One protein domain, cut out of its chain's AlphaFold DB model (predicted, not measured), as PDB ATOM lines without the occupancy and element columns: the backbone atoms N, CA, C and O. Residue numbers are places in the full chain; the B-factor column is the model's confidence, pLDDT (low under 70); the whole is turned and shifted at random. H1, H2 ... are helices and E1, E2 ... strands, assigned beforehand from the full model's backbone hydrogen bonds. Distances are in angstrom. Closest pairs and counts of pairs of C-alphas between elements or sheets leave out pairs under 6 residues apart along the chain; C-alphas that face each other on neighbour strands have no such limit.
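What this domain is: This is residues 4 to 91 of the 92 residues of an uncharacterized protein of Mucilaginibacter ginkgonis (UniProt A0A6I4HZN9). A four-stranded sheet, curled like part of a barrel, has the longest helix, H2, packed along one face in two layers, a helix layer on a sheet. H1 grazes the sheet near E1 and E4, and H3 sits off it beyond the end of E3. The 88 printed residues run H1 E1 H2 E2 E3 H3 E4; the mixed sheet has the order E1 E4 E3 E2, and the class is mixed, helices and strands. The whole is compact and rounded, with a radius of gyration of the C-alphas of 12.4 A and spans of 32 by 26 by 20 A.

How they stand to each other: Start at H1, residues 4 to 13, and E1, residues 20 to 22, where the C-alphas of Ala 8 and Leu 20 are closest, 6.6 A apart. H2, residues 35 to 45, and H1 only just touch, with 3 pairs of C-alphas within 8 A, the closest Val 9 and Phe 43 at 7.0 A. Next come E2, residues 48 to 53, and E3, residues 60 to 66, an antiparallel hairpin; look at N 62 and O 51, 2.9 A. H2 is on the sheet at a height of 8.4 A, along E3 at 17 degrees on the local plane. H3, residues 68 to 73, is not on the sheet. E4, residues 86 to 90, is antiparallel to E3, with N 61 and O 88 at 3.0 A, and parallel to E1, with N 22 and O 89 at 3.0 A. E1, H2 and E2 form a split strand-helix-strand unit, E4 and E3 lying between its strands, with a right-handed crossover. In H1, H2 and H3 every O i to N i+4 pair is within hydrogen-bond range.

Where its parts are: Find C-alpha 4 at (308.158, 227.486, 231.955); H1 runs 14.5 A from there. H2 spans 15.1 A, E2 16.2 A and E3 17.5 A. E4 ends at C-alpha 90, (309.925, 211.116, 236.467).

The domain as a whole: The C-alphas of Gly 56 and Glu 73 are the two farthest apart, 35.8 A. The printed part has no cut, the links E1 to H2 and H3 to E4 are long, and no printed residue is under 70 in pLDDT.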
ATOM      1  N   HIS A   4     308.488 228.180 230.714       78.69
ATOM      2  CA  HIS A   4     308.158 227.486 231.955       78.69
ATOM      3  C   HIS A   4     309.292 226.564 232.429       78.69
ATOM      4  O   HIS A   4     309.563 226.486 233.623       78.69
ATOM      5  N   PHE A   5     309.977 225.908 231.493       81.81
ATOM      6  CA  PHE A   5     311.041 224.962 231.799       81.81
ATOM      7  C   PHE A   5     312.297 225.653 232.344       81.81
ATOM      8  O   PHE A   5     312.825 225.259 233.382       81.81
ATOM      9  N   ILE A   6     312.735 226.722 231.677       86.06
ATOM     10  CA  ILE A   6     313.887 227.523 232.114       86.06
ATOM     11  C   ILE A   6     313.604 228.105 233.502       86.06
ATOM     12  O   ILE A   6     314.422 227.976 234.409       86.06
ATOM     13  N   ASN A   7     312.397 228.641 233.712       89.62
ATOM     14  CA  ASN A   7     311.991 229.148 235.019       89.62
ATOM     15  C   ASN A   7     312.054 228.070 236.109       89.62
ATOM     16  O   ASN A   7     312.515 228.367 237.206       89.62
ATOM     17  N   ALA A   8     311.633 226.833 235.826       90.88
ATOM     18  CA  ALA A   8     311.702 225.739 236.794       90.88
ATOM     19  C   ALA A   8     313.148 225.416 237.202       90.88
ATOM     20  O   ALA A   8     313.413 225.238 238.389       90.88
ATOM     21  N   VAL A   9     314.091 225.402 236.253       92.19
ATOM     22  CA  VAL A   9     315.517 225.227 236.573       92.19
ATOM     23  C   VAL A   9     316.008 226.371 237.455       92.19
ATOM     24  O   VAL A   9     316.607 226.112 238.493       92.19
ATOM     25  N   HIS A  10     315.674 227.620 237.130       91.62
ATOM     26  CA  HIS A  10     316.046 228.761 237.970       91.62
ATOM     27  C   HIS A  10     315.466 228.646 239.387       91.62
ATOM     28  O   HIS A  10     316.179 228.904 240.349       91.62
ATOM     29  N   GLN A  11     314.209 228.211 239.550       92.88
ATOM     30  CA  GLN A  11     313.635 227.987 240.886       92.88
ATOM     31  C   GLN A  11     314.428 226.949 241.692       92.88
ATOM     32  O   GLN A  11     314.567 227.102 242.904       92.88
ATOM     33  N   ILE A  12     314.985 225.930 241.034       94.50
ATOM     34  CA  ILE A  12     315.857 224.946 241.685       94.50
ATOM     35  C   ILE A  12     317.182 225.583 242.112       94.50
ATOM     36  O   ILE A  12     317.618 225.385 243.242       94.50
ATOM     37  N   LEU A  13     317.797 226.391 241.246       91.88
ATOM     38  CA  LEU A  13     319.068 227.072 241.531       91.88
ATOM     39  C   LEU A  13     318.944 228.188 242.578       91.88
ATOM     40  O   LEU A  13     319.918 228.515 243.247       91.88
ATOM     41  N   PHE A  14     317.742 228.732 242.768       91.19
ATOM     42  CA  PHE A  14     317.411 229.633 243.875       91.19
ATOM     43  C   PHE A  14     316.924 228.903 245.135       91.19
ATOM     44  O   PHE A  14     316.574 229.551 246.120       91.19
ATOM     45  N   GLY A  15     316.880 227.565 245.130       89.44
ATOM     46  CA  GLY A  15     316.437 226.765 246.275       89.44
ATOM     47  C   GLY A  15     314.948 226.916 246.605       89.44
ATOM     48  O   GLY A  15     314.503 226.458 247.656       89.44
ATOM     49  N   ALA A  16     314.174 227.549 245.720       91.50
ATOM     50  CA  ALA A  16     312.728 227.686 245.842       91.50
ATOM     51  C   ALA A  16     312.011 226.368 245.514       91.50
ATOM     52  O   ALA A  16     310.948 226.082 246.060       91.50
ATOM     53  N   GLU A  17     312.623 225.547 244.661       92.19
ATOM     54  CA  GLU A  17     312.180 224.197 244.327       92.19
ATOM     55  C   GLU A  17     313.323 223.201 244.517       92.19
ATOM     56  O   GLU A  17     314.495 223.531 244.378       92.19
ATOM     57  N   GLN A  18     312.999 221.947 244.831       89.00
ATOM     58  CA  GLN A  18     314.033 220.918 245.009       89.00
ATOM     59  C   GLN A  18     314.287 220.108 243.741       89.00
ATOM     60  O   GLN A  18     315.384 219.577 243.557       89.00
ATOM     61  N   CYS A  19     313.276 219.967 242.881       93.12
ATOM     62  CA  CYS A  19     313.411 219.200 241.656       93.12
ATOM     63  C   CYS A  19     312.340 219.526 240.619       93.12
ATOM     64  O   CYS A  19     311.193 219.838 240.937       93.12
ATOM     65  N   LEU A  20     312.707 219.302 239.366       94.38
ATOM     66  CA  LEU A  20     311.804 219.280 238.238       94.38
ATOM     67  C   LEU A  20     311.105 217.916 238.159       94.38
ATOM     68  O   LEU A  20     311.752 216.867 238.204       94.38
ATOM     69  N   TYR A  21     309.788 217.933 237.973       93.12
ATOM     70  CA  TYR A  21     309.003 216.734 237.698       93.12
ATOM     71  C   TYR A  21     308.613 216.674 236.225       93.12
ATOM     72  O   TYR A  21     308.064 217.635 235.692       93.12
ATOM     73  N   VAL A  22     308.880 215.540 235.582       92.50
ATOM     74  CA  VAL A  22     308.577 215.314 234.162       92.50
ATOM     75  C   VAL A  22     307.770 214.037 233.979       92.50
ATOM     76  O   VAL A  22     307.921 213.099 234.756       92.50
ATOM     77  N   VAL A  23     306.933 213.989 232.943       91.44
ATOM     78  CA  VAL A  23     306.142 212.789 232.622       91.44
ATOM     79  C   VAL A  23     306.995 211.737 231.921       91.44
ATOM     80  O   VAL A  23     306.923 210.554 232.240       91.44
ATOM     81  N   SER A  24     307.840 212.170 230.987       92.06
ATOM     82  CA  SER A  24     308.748 211.304 230.245       92.06
ATOM     83  C   SER A  24     310.034 212.049 229.911       92.06
ATOM     84  O   SER A  24     310.004 213.218 229.533       92.06
ATOM     85  N   LEU A  25     311.168 211.364 230.041       93.75
ATOM     86  CA  LEU A  25     312.472 211.870 229.606       93.75
ATOM     87  C   LEU A  25     312.748 211.575 228.128       93.75
ATOM     88  O   LEU A  25     313.570 212.254 227.516       93.75
ATOM     89  N   ASP A  26     312.045 210.598 227.560       92.94
ATOM     90  CA  ASP A  26     312.262 210.110 226.196       92.94
ATOM     91  C   ASP A  26     311.298 210.753 225.184       92.94
ATOM     92  O   ASP A  26     311.372 210.482 223.987       92.94
ATOM     93  N   GLU A  27     310.381 211.609 225.648       92.06
ATOM     94  CA  GLU A  27     309.537 212.406 224.760       92.06
ATOM     95  C   GLU A  27     310.409 213.355 223.920       92.06
ATOM     96  O   GLU A  27     311.375 213.947 224.410       92.06
ATOM     97  N   ILE A  28     310.081 213.469 222.634       91.44
ATOM     98  CA  ILE A  28     310.814 214.304 221.683       91.44
ATOM     99  C   ILE A  28     310.285 215.733 221.757       91.44
ATOM    100  O   ILE A  28     309.082 215.974 221.657       91.44
ATOM    101  N   THR A  29     311.192 216.690 221.915       87.75
ATOM    102  CA  THR A  29     310.861 218.112 221.916       87.75
ATOM    103  C   THR A  29     310.636 218.626 220.489       87.75
ATOM    104  O   THR A  29     310.909 217.959 219.490       87.75
ATOM    105  N   GLN A  30     310.195 219.879 220.371       86.06
ATOM    106  CA  GLN A  30     310.067 220.565 219.079       86.06
ATOM    107  C   GLN A  30     311.401 220.697 218.320       86.06
ATOM    108  O   GLN A  30     311.395 220.886 217.106       86.06
ATOM    109  N   GLU A  31     312.533 220.585 219.018       87.25
ATOM    110  CA  GLU A  31     313.889 220.706 218.468       87.25
ATOM    111  C   GLU A  31     314.483 219.339 218.064       87.25
ATOM    112  O   GLU A  31     315.668 219.246 217.765       87.25
ATOM    113  N   GLN A  32     313.662 218.278 218.017       92.50
ATOM    114  CA  GLN A  32     314.036 216.906 217.625       92.50
ATOM    115  C   GLN A  32     315.076 216.213 218.525       92.50
ATOM    116  O   GLN A  32     315.632 215.184 218.144       92.50
ATOM    117  N   ASN A  33     315.301 216.729 219.732       92.38
ATOM    118  CA  ASN A  33     316.021 216.040 220.803       92.38
ATOM    119  C   ASN A  33     315.035 215.482 221.841       92.38
ATOM    120  O   ASN A  33     313.856 215.833 221.856       92.38
ATOM    121  N   THR A  34     315.503 214.598 222.710       94.94
ATOM    122  CA  THR A  34     314.729 214.102 223.856       94.94
ATOM    123  C   THR A  34     314.637 215.165 224.953       94.94
ATOM    124  O   THR A  34     315.538 215.994 225.115       94.94
ATOM    125  N   PHE A  35     313.586 215.118 225.777       93.38
ATOM    126  CA  PHE A  35     313.506 215.944 226.987       93.38
ATOM    127  C   PHE A  35     314.738 215.765 227.874       93.38
ATOM    128  O   PHE A  35     315.237 216.736 228.426       93.38
ATOM    129  N   ARG A  36     315.282 214.549 227.964       95.00
ATOM    130  CA  ARG A  36     316.544 214.257 228.649       95.00
ATOM    131  C   ARG A  36     317.699 215.139 228.180       95.00
ATOM    132  O   ARG A  36     318.395 215.724 229.008       95.00
ATOM    133  N   GLU A  37     317.914 215.217 226.872       95.50
ATOM    134  CA  GLU A  37     318.972 216.033 226.268       95.50
ATOM    135  C   GLU A  37     318.709 217.522 226.491       95.50
ATOM    136  O   GLU A  37     319.615 218.248 226.894       95.50
ATOM    137  N   ALA A  38     317.459 217.959 226.323       94.12
ATOM    138  CA  ALA A  38     317.055 219.334 226.589       94.12
ATOM    139  C   ALA A  38     317.292 219.740 228.057       94.12
ATOM    140  O   ALA A  38     317.842 220.806 228.321       94.12
ATOM    141  N   ILE A  39     316.937 218.875 229.015       95.00
ATOM    142  CA  ILE A  39     317.143 219.125 230.444       95.00
ATOM    143  C   ILE A  39     318.637 219.221 230.760       95.00
ATOM    144  O   ILE A  39     319.045 220.184 231.407       95.00
ATOM    145  N   ARG A  40     319.460 218.272 230.278       96.38
ATOM    146  CA  ARG A  40     320.922 218.342 230.455       96.38
ATOM    147  C   ARG A  40     321.476 219.664 229.933       96.38
ATOM    148  O   ARG A  40     322.241 220.309 230.640       96.38
ATOM    149  N   ALA A  41     321.064 220.074 228.734       94.62
ATOM    150  CA  ALA A  41     321.552 221.296 228.110       94.62
ATOM    151  C   ALA A  41     321.247 222.547 228.948       94.62
ATOM    152  O   ALA A  41     322.123 223.390 229.105       94.62
ATOM    153  N   VAL A  42     320.050 222.656 229.534       94.12
ATOM    154  CA  VAL A  42     319.697 223.822 230.365       94.12
ATOM    155  C   VAL A  42     320.444 223.843 231.689       94.12
ATOM    156  O   VAL A  42     320.924 224.900 232.082       94.12
ATOM    157  N   PHE A  43     320.572 222.708 232.382       95.44
ATOM    158  CA  PHE A  43     321.370 222.671 233.613       95.44
ATOM    159  C   PHE A  43     322.836 223.025 233.323       95.44
ATOM    160  O   PHE A  43     323.407 223.872 234.013       95.44
ATOM    161  N   LEU A  44     323.411 222.478 232.247       95.38
ATOM    162  CA  LEU A  44     324.786 222.770 231.838       95.38
ATOM    163  C   LEU A  44     324.972 224.251 231.471       95.38
ATOM    164  O   LEU A  44     325.969 224.881 231.838       95.38
ATOM    165  N   ASP A  45     323.983 224.852 230.807       93.19
ATOM    166  CA  ASP A  45     323.975 226.284 230.514       93.19
ATOM    167  C   ASP A  45     323.934 227.156 231.780       93.19
ATOM    168  O   ASP A  45     324.401 228.288 231.751       93.19
ATOM    169  N   GLN A  46     323.491 226.623 232.918       91.69
ATOM    170  CA  GLN A  46     323.564 227.300 234.216       91.69
ATOM    171  C   GLN A  46     324.799 226.907 235.049       91.69
ATOM    172  O   GLN A  46     324.959 227.396 236.161       91.69
ATOM    173  N   GLY A  47     325.691 226.059 234.522       93.94
ATOM    174  CA  GLY A  47     326.888 225.600 235.236       93.94
ATOM    175  C   GLY A  47     326.648 224.396 236.146       93.94
ATOM    176  O   GLY A  47     327.405 224.175 237.082       93.94
ATOM    177  N   VAL A  48     325.596 223.618 235.896       95.75
ATOM    178  CA  VAL A  48     325.285 222.402 236.654       95.75
ATOM    179  C   VAL A  48     325.307 221.213 235.710       95.75
ATOM    180  O   VAL A  48     324.500 221.129 234.789       95.75
ATOM    181  N   GLU A  49     326.189 220.253 235.944       97.56
ATOM    182  CA  GLU A  49     326.177 219.013 235.179       97.56
ATOM    183  C   GLU A  49     325.309 217.976 235.890       97.56
ATOM    184  O   GLU A  49     325.426 217.755 237.101       97.56
ATOM    185  N   ILE A  50     324.413 217.334 235.136       98.06
ATOM    186  CA  ILE A  50     323.540 216.284 235.655       98.06
ATOM    187  C   ILE A  50     323.680 214.996 234.849       98.06
ATOM    188  O   ILE A  50     323.762 215.006 233.619       98.06
ATOM    189  N   GLU A  51     323.586 213.872 235.550       98.06
ATOM    190  CA  GLU A  51     323.539 212.543 234.952       98.06
ATOM    191  C   GLU A  51     322.198 211.878 235.239       98.06
ATOM    192  O   GLU A  51     321.622 212.029 236.320       98.06
ATOM    193  N   PHE A  52     321.692 211.120 234.268       97.19
ATOM    194  CA  PHE A  52     320.455 210.376 234.445       97.19
ATOM    195  C   PHE A  52     320.754 208.927 234.809       97.19
ATOM    196  O   PHE A  52     321.586 208.263 234.199       97.19
ATOM    197  N   SER A  53     320.039 208.418 235.806       92.56
ATOM    198  CA  SER A  53     320.145 207.028 236.245       92.56
ATOM    199  C   SER A  53     318.771 206.455 236.570       92.56
ATOM    200  O   SER A  53     317.835 207.192 236.878       92.56
ATOM    201  N   GLY A  54     318.662 205.127 236.542       93.81
ATOM    202  CA  GLY A  54     317.402 204.418 236.763       93.81
ATOM    203  C   GLY A  54     316.699 204.051 235.457       93.81
ATOM    204  O   GLY A  54     317.305 204.070 234.390       93.81
ATOM    205  N   LYS A  55     315.435 203.624 235.567       91.94
ATOM    206  CA  LYS A  55     314.573 203.232 234.439       91.94
ATOM    207  C   LYS A  55     313.108 203.527 234.766       91.94
ATOM    208  O   LYS A  55     312.675 203.275 235.896       91.94
ATOM    209  N   GLY A  56     312.344 203.984 233.773       90.69
ATOM    210  CA  GLY A  56     310.909 204.262 233.909       90.69
ATOM    211  C   GLY A  56     310.620 205.275 235.019       90.69
ATOM    212  O   GLY A  56     311.302 206.285 235.135       90.69
ATOM    213  N   ILE A  57     309.660 204.972 235.897       91.75
ATOM    214  CA  ILE A  57     309.287 205.839 237.034       91.75
ATOM    215  C   ILE A  57     310.437 206.079 238.033       91.75
ATOM    216  O   ILE A  57     310.437 207.063 238.765       91.75
ATOM    217  N   ASN A  58     311.431 205.184 238.071       94.06
ATOM    218  CA  ASN A  58     312.592 205.310 238.957       94.06
ATOM    219  C   ASN A  58     313.728 206.117 238.329       94.06
ATOM    220  O   ASN A  58     314.807 206.223 238.916       94.06
ATOM    221  N   GLU A  59     313.526 206.624 237.119       96.06
ATOM    222  CA  GLU A  59     314.513 207.442 236.457       96.06
ATOM    223  C   GLU A  59     314.596 208.837 237.086       96.06
ATOM    224  O   GLU A  59     313.592 209.464 237.444       96.06
ATOM    225  N   ARG A  60     315.830 209.306 237.269       96.88
ATOM    226  CA  ARG A  60     316.134 210.561 237.954       96.88
ATOM    227  C   ARG A  60     317.389 211.211 237.394       96.88
ATOM    228  O   ARG A  60     318.327 210.510 237.020       96.88
ATOM    229  N   GLY A  61     317.404 212.539 237.396       97.62
ATOM    230  CA  GLY A  61     318.586 213.350 237.114       97.62
ATOM    231  C   GLY A  61     319.260 213.747 238.421       97.62
ATOM    232  O   GLY A  61     318.593 214.272 239.319       97.62
ATOM    233  N   VAL A  62     320.554 213.466 238.545       97.62
ATOM    234  CA  VAL A  62     321.366 213.779 239.726       97.62
ATOM    235  C   VAL A  62     322.500 214.723 239.361       97.62
ATOM    236  O   VAL A  62     323.089 214.572 238.297       97.62
ATOM    237  N   VAL A  63     322.810 215.674 240.239       97.25
ATOM    238  CA  VAL A  63     323.953 216.582 240.071       97.25
ATOM    239  C   VAL A  63     325.251 215.782 240.152       97.25
ATOM    240  O   VAL A  63     325.471 215.069 241.136       97.25
ATOM    241  N   ILE A  64     326.096 215.900 239.131       97.94
ATOM    242  CA  ILE A  64     327.413 215.256 239.068       97.94
ATOM    243  C   ILE A  64     328.568 216.252 239.013       97.94
ATOM    244  O   ILE A  64     329.662 215.867 239.413       97.94
ATOM    245  N   ASP A  65     328.321 217.494 238.591       97.31
ATOM    246  CA  ASP A  65     329.303 218.577 238.646       97.31
ATOM    247  C   ASP A  65     328.658 219.955 238.825       97.31
ATOM    248  O   ASP A  65     327.477 220.150 238.514       97.31
ATOM    249  N   LEU A  66     329.434 220.897 239.360       95.69
ATOM    250  CA  LEU A  66     329.045 222.284 239.597       95.69
ATOM    251  C   LEU A  66     330.196 223.215 239.196       95.69
ATOM    252  O   LEU A  66     331.241 223.250 239.842       95.69
ATOM    253  N   ASP A  67     329.971 224.032 238.171       95.00
ATOM    254  CA  ASP A  67     330.837 225.157 237.835       95.00
ATOM    255  C   ASP A  67     330.557 226.309 238.809       95.00
ATOM    256  O   ASP A  67     329.694 227.167 238.595       95.00
ATOM    257  N   GLU A  68     331.292 226.310 239.921       90.19
ATOM    258  CA  GLU A  68     331.156 227.316 240.974       90.19
ATOM    259  C   GLU A  68     331.361 228.753 240.480       90.19
ATOM    260  O   GLU A  68     330.756 229.673 241.034       90.19
ATOM    261  N   ILE A  69     332.205 228.963 239.463       91.44
ATOM    262  CA  ILE A  69     332.476 230.302 238.930       91.44
ATOM    263  C   ILE A  69     331.224 230.804 238.221       91.44
ATOM    264  O   ILE A  69     330.733 231.888 238.536       91.44
ATOM    265  N   LYS A  70     330.663 229.987 237.329       91.94
ATOM    266  CA  LYS A  70     329.462 230.339 236.569       91.94
ATOM    267  C   LYS A  70     328.242 230.541 237.467       91.94
ATOM    268  O   LYS A  70     327.488 231.495 237.280       91.94
ATOM    269  N   LEU A  71     328.077 229.689 238.480       90.25
ATOM    270  CA  LEU A  71     327.001 229.822 239.464       90.25
ATOM    271  C   LEU A  71     327.121 231.124 240.266       90.25
ATOM    272  O   LEU A  71     326.130 231.833 240.444       90.25
ATOM    273  N   MET A  72     328.336 231.469 240.699       87.19
ATOM    274  CA  MET A  72     328.612 232.712 241.417       87.19
ATOM    275  C   MET A  72     328.368 233.948 240.537       87.19
ATOM    276  O   MET A  72     327.759 234.909 241.003       87.19
ATOM    277  N   GLU A  73     328.807 233.934 239.275       89.69
ATOM    278  CA  GLU A  73     328.579 235.030 238.319       89.69
ATOM    279  C   GLU A  73     327.089 235.243 238.014       89.69
ATOM    280  O   GLU A  73     326.652 236.380 237.829       89.69
ATOM    281  N   ALA A  74     326.296 234.170 238.025       85.38
ATOM    282  CA  ALA A  74     324.844 234.221 237.875       85.38
ATOM    283  C   ALA A  74     324.098 234.634 239.163       85.38
ATOM    284  O   ALA A  74     322.886 234.853 239.127       85.38
ATOM    285  N   GLY A  75     324.805 234.781 240.290       86.81
ATOM    286  CA  GLY A  75     324.236 235.206 241.572       86.81
ATOM    287  C   GLY A  75     323.555 234.090 242.369       86.81
ATOM    288  O   GLY A  75     322.753 234.392 243.255       86.81
ATOM    289  N   TYR A  76     323.854 232.823 242.070       86.62
ATOM    290  CA  TYR A  76     323.351 231.682 242.833       86.62
ATOM    291  C   TYR A  76     324.217 231.407 244.066       86.62
ATOM    292  O   TYR A  76     325.437 231.583 244.053       86.62
ATOM    293  N   ASP A  77     323.578 230.950 245.143       82.25
ATOM    294  CA  ASP A  77     324.281 230.502 246.345       82.25
ATOM    295  C   ASP A  77     324.845 229.085 246.125       82.25
ATOM    296  O   ASP A  77     324.163 228.185 245.628       82.25
ATOM    297  N   ARG A  78     326.115 228.885 246.493       75.31
ATOM    298  CA  ARG A  78     326.847 227.624 246.306       75.31
ATOM    299  C   ARG A  78     326.327 226.497 247.193       75.31
ATOM    300  O   ARG A  78     326.528 225.333 246.864       75.31
ATOM    301  N   ASP A  79     325.621 226.824 248.275       84.19
ATOM    302  CA  ASP A  79     325.081 225.828 249.204       84.19
ATOM    303  C   ASP A  79     323.717 225.248 248.774       84.19
ATOM    304  O   ASP A  79     323.209 224.322 249.418       84.19
ATOM    305  N   ILE A  80     323.129 225.759 247.680       87.12
ATOM    306  CA  ILE A  80     321.797 225.357 247.189       87.12
ATOM    307  C   ILE A  80     321.816 223.939 246.610       87.12
ATOM    308  O   ILE A  80     320.880 223.162 246.822       87.12
ATOM    309  N   LEU A  81     322.873 223.603 245.865       92.19
ATOM    310  CA  LEU A  81     323.025 222.317 245.196       92.19
ATOM    311  C   LEU A  81     324.197 221.527 245.761       92.19
ATOM    312  O   LEU A  81     325.238 222.071 246.115       92.19
ATOM    313  N   ARG A  82     324.035 220.204 245.808       93.19
ATOM    314  CA  ARG A  82     325.086 219.274 246.233       93.19
ATOM    315  C   ARG A  82     325.260 218.146 245.233       93.19
ATOM    316  O   ARG A  82     324.291 217.672 244.642       93.19
ATOM    317  N   PHE A  83     326.482 217.640 245.124       95.38
ATOM    318  CA  PHE A  83     326.763 216.407 244.392       95.38
ATOM    319  C   PHE A  83     325.850 215.263 244.855       95.38
ATOM    320  O   PHE A  83     325.624 215.058 246.049       95.38
ATOM    321  N   GLY A  84     325.301 214.521 243.895       95.56
ATOM    322  CA  GLY A  84     324.348 213.438 244.129       95.56
ATOM    323  C   GLY A  84     322.915 213.889 244.437       95.56
ATOM    324  O   GLY A  84     322.023 213.038 244.532       95.56
ATOM    325  N   GLN A  85     322.649 215.194 244.563       95.81
ATOM    326  CA  GLN A  85     321.292 215.706 244.740       95.81
ATOM    327  C   GLN A  85     320.435 215.370 243.524       95.81
ATOM    328  O   GLN A  85     320.820 215.600 242.381       95.81
ATOM    329  N   THR A  86     319.244 214.827 243.771       97.19
ATOM    330  CA  THR A  86     318.263 214.579 242.711       97.19
ATOM    331  C   THR A  86     317.536 215.874 242.372       97.19
ATOM    332  O   THR A  86     316.793 216.380 243.208       97.19
ATOM    333  N   VAL A  87     317.706 216.359 241.143       96.88
ATOM    334  CA  VAL A  87     317.096 217.603 240.636       96.88
ATOM    335  C   VAL A  87     316.068 217.360 239.532       96.88
ATOM    336  O   VAL A  87     315.335 218.273 239.164       96.88
ATOM    337  N   VAL A  88     315.943 216.122 239.044       97.00
ATOM    338  CA  VAL A  88     314.890 215.714 238.102       97.00
ATOM    339  C   VAL A  88     314.279 214.396 238.553       97.00
ATOM    340  O   VAL A  88     315.006 213.466 238.913       97.00
ATOM    341  N   ARG A  89     312.952 214.288 238.505       96.62
ATOM    342  CA  ARG A  89     312.210 213.055 238.789       96.62
ATOM    343  C   ARG A  89     311.158 212.802 237.724       96.62
ATOM    344  O   ARG A  89     310.404 213.708 237.372       96.62
ATOM    345  N   VAL A  90     311.062 211.555 237.277       95.00
ATOM    346  CA  VAL A  90     309.925 211.116 236.467       95.00
ATOM    347  C   VAL A  90     308.714 210.895 237.380       95.00
ATOM    348  O   VAL A  90     308.819 210.251 238.424       95.00
ATOM    349  N   ARG A  91     307.565 211.464 237.014       87.19
ATOM    350  CA  ARG A  91     306.263 211.237 237.651       87.19
ATOM    351  C   ARG A  91     305.266 210.804 236.584       87.19
ATOM    352  O   ARG A  91     305.131 211.477 235.572       87.19
TER     353      ARG A  91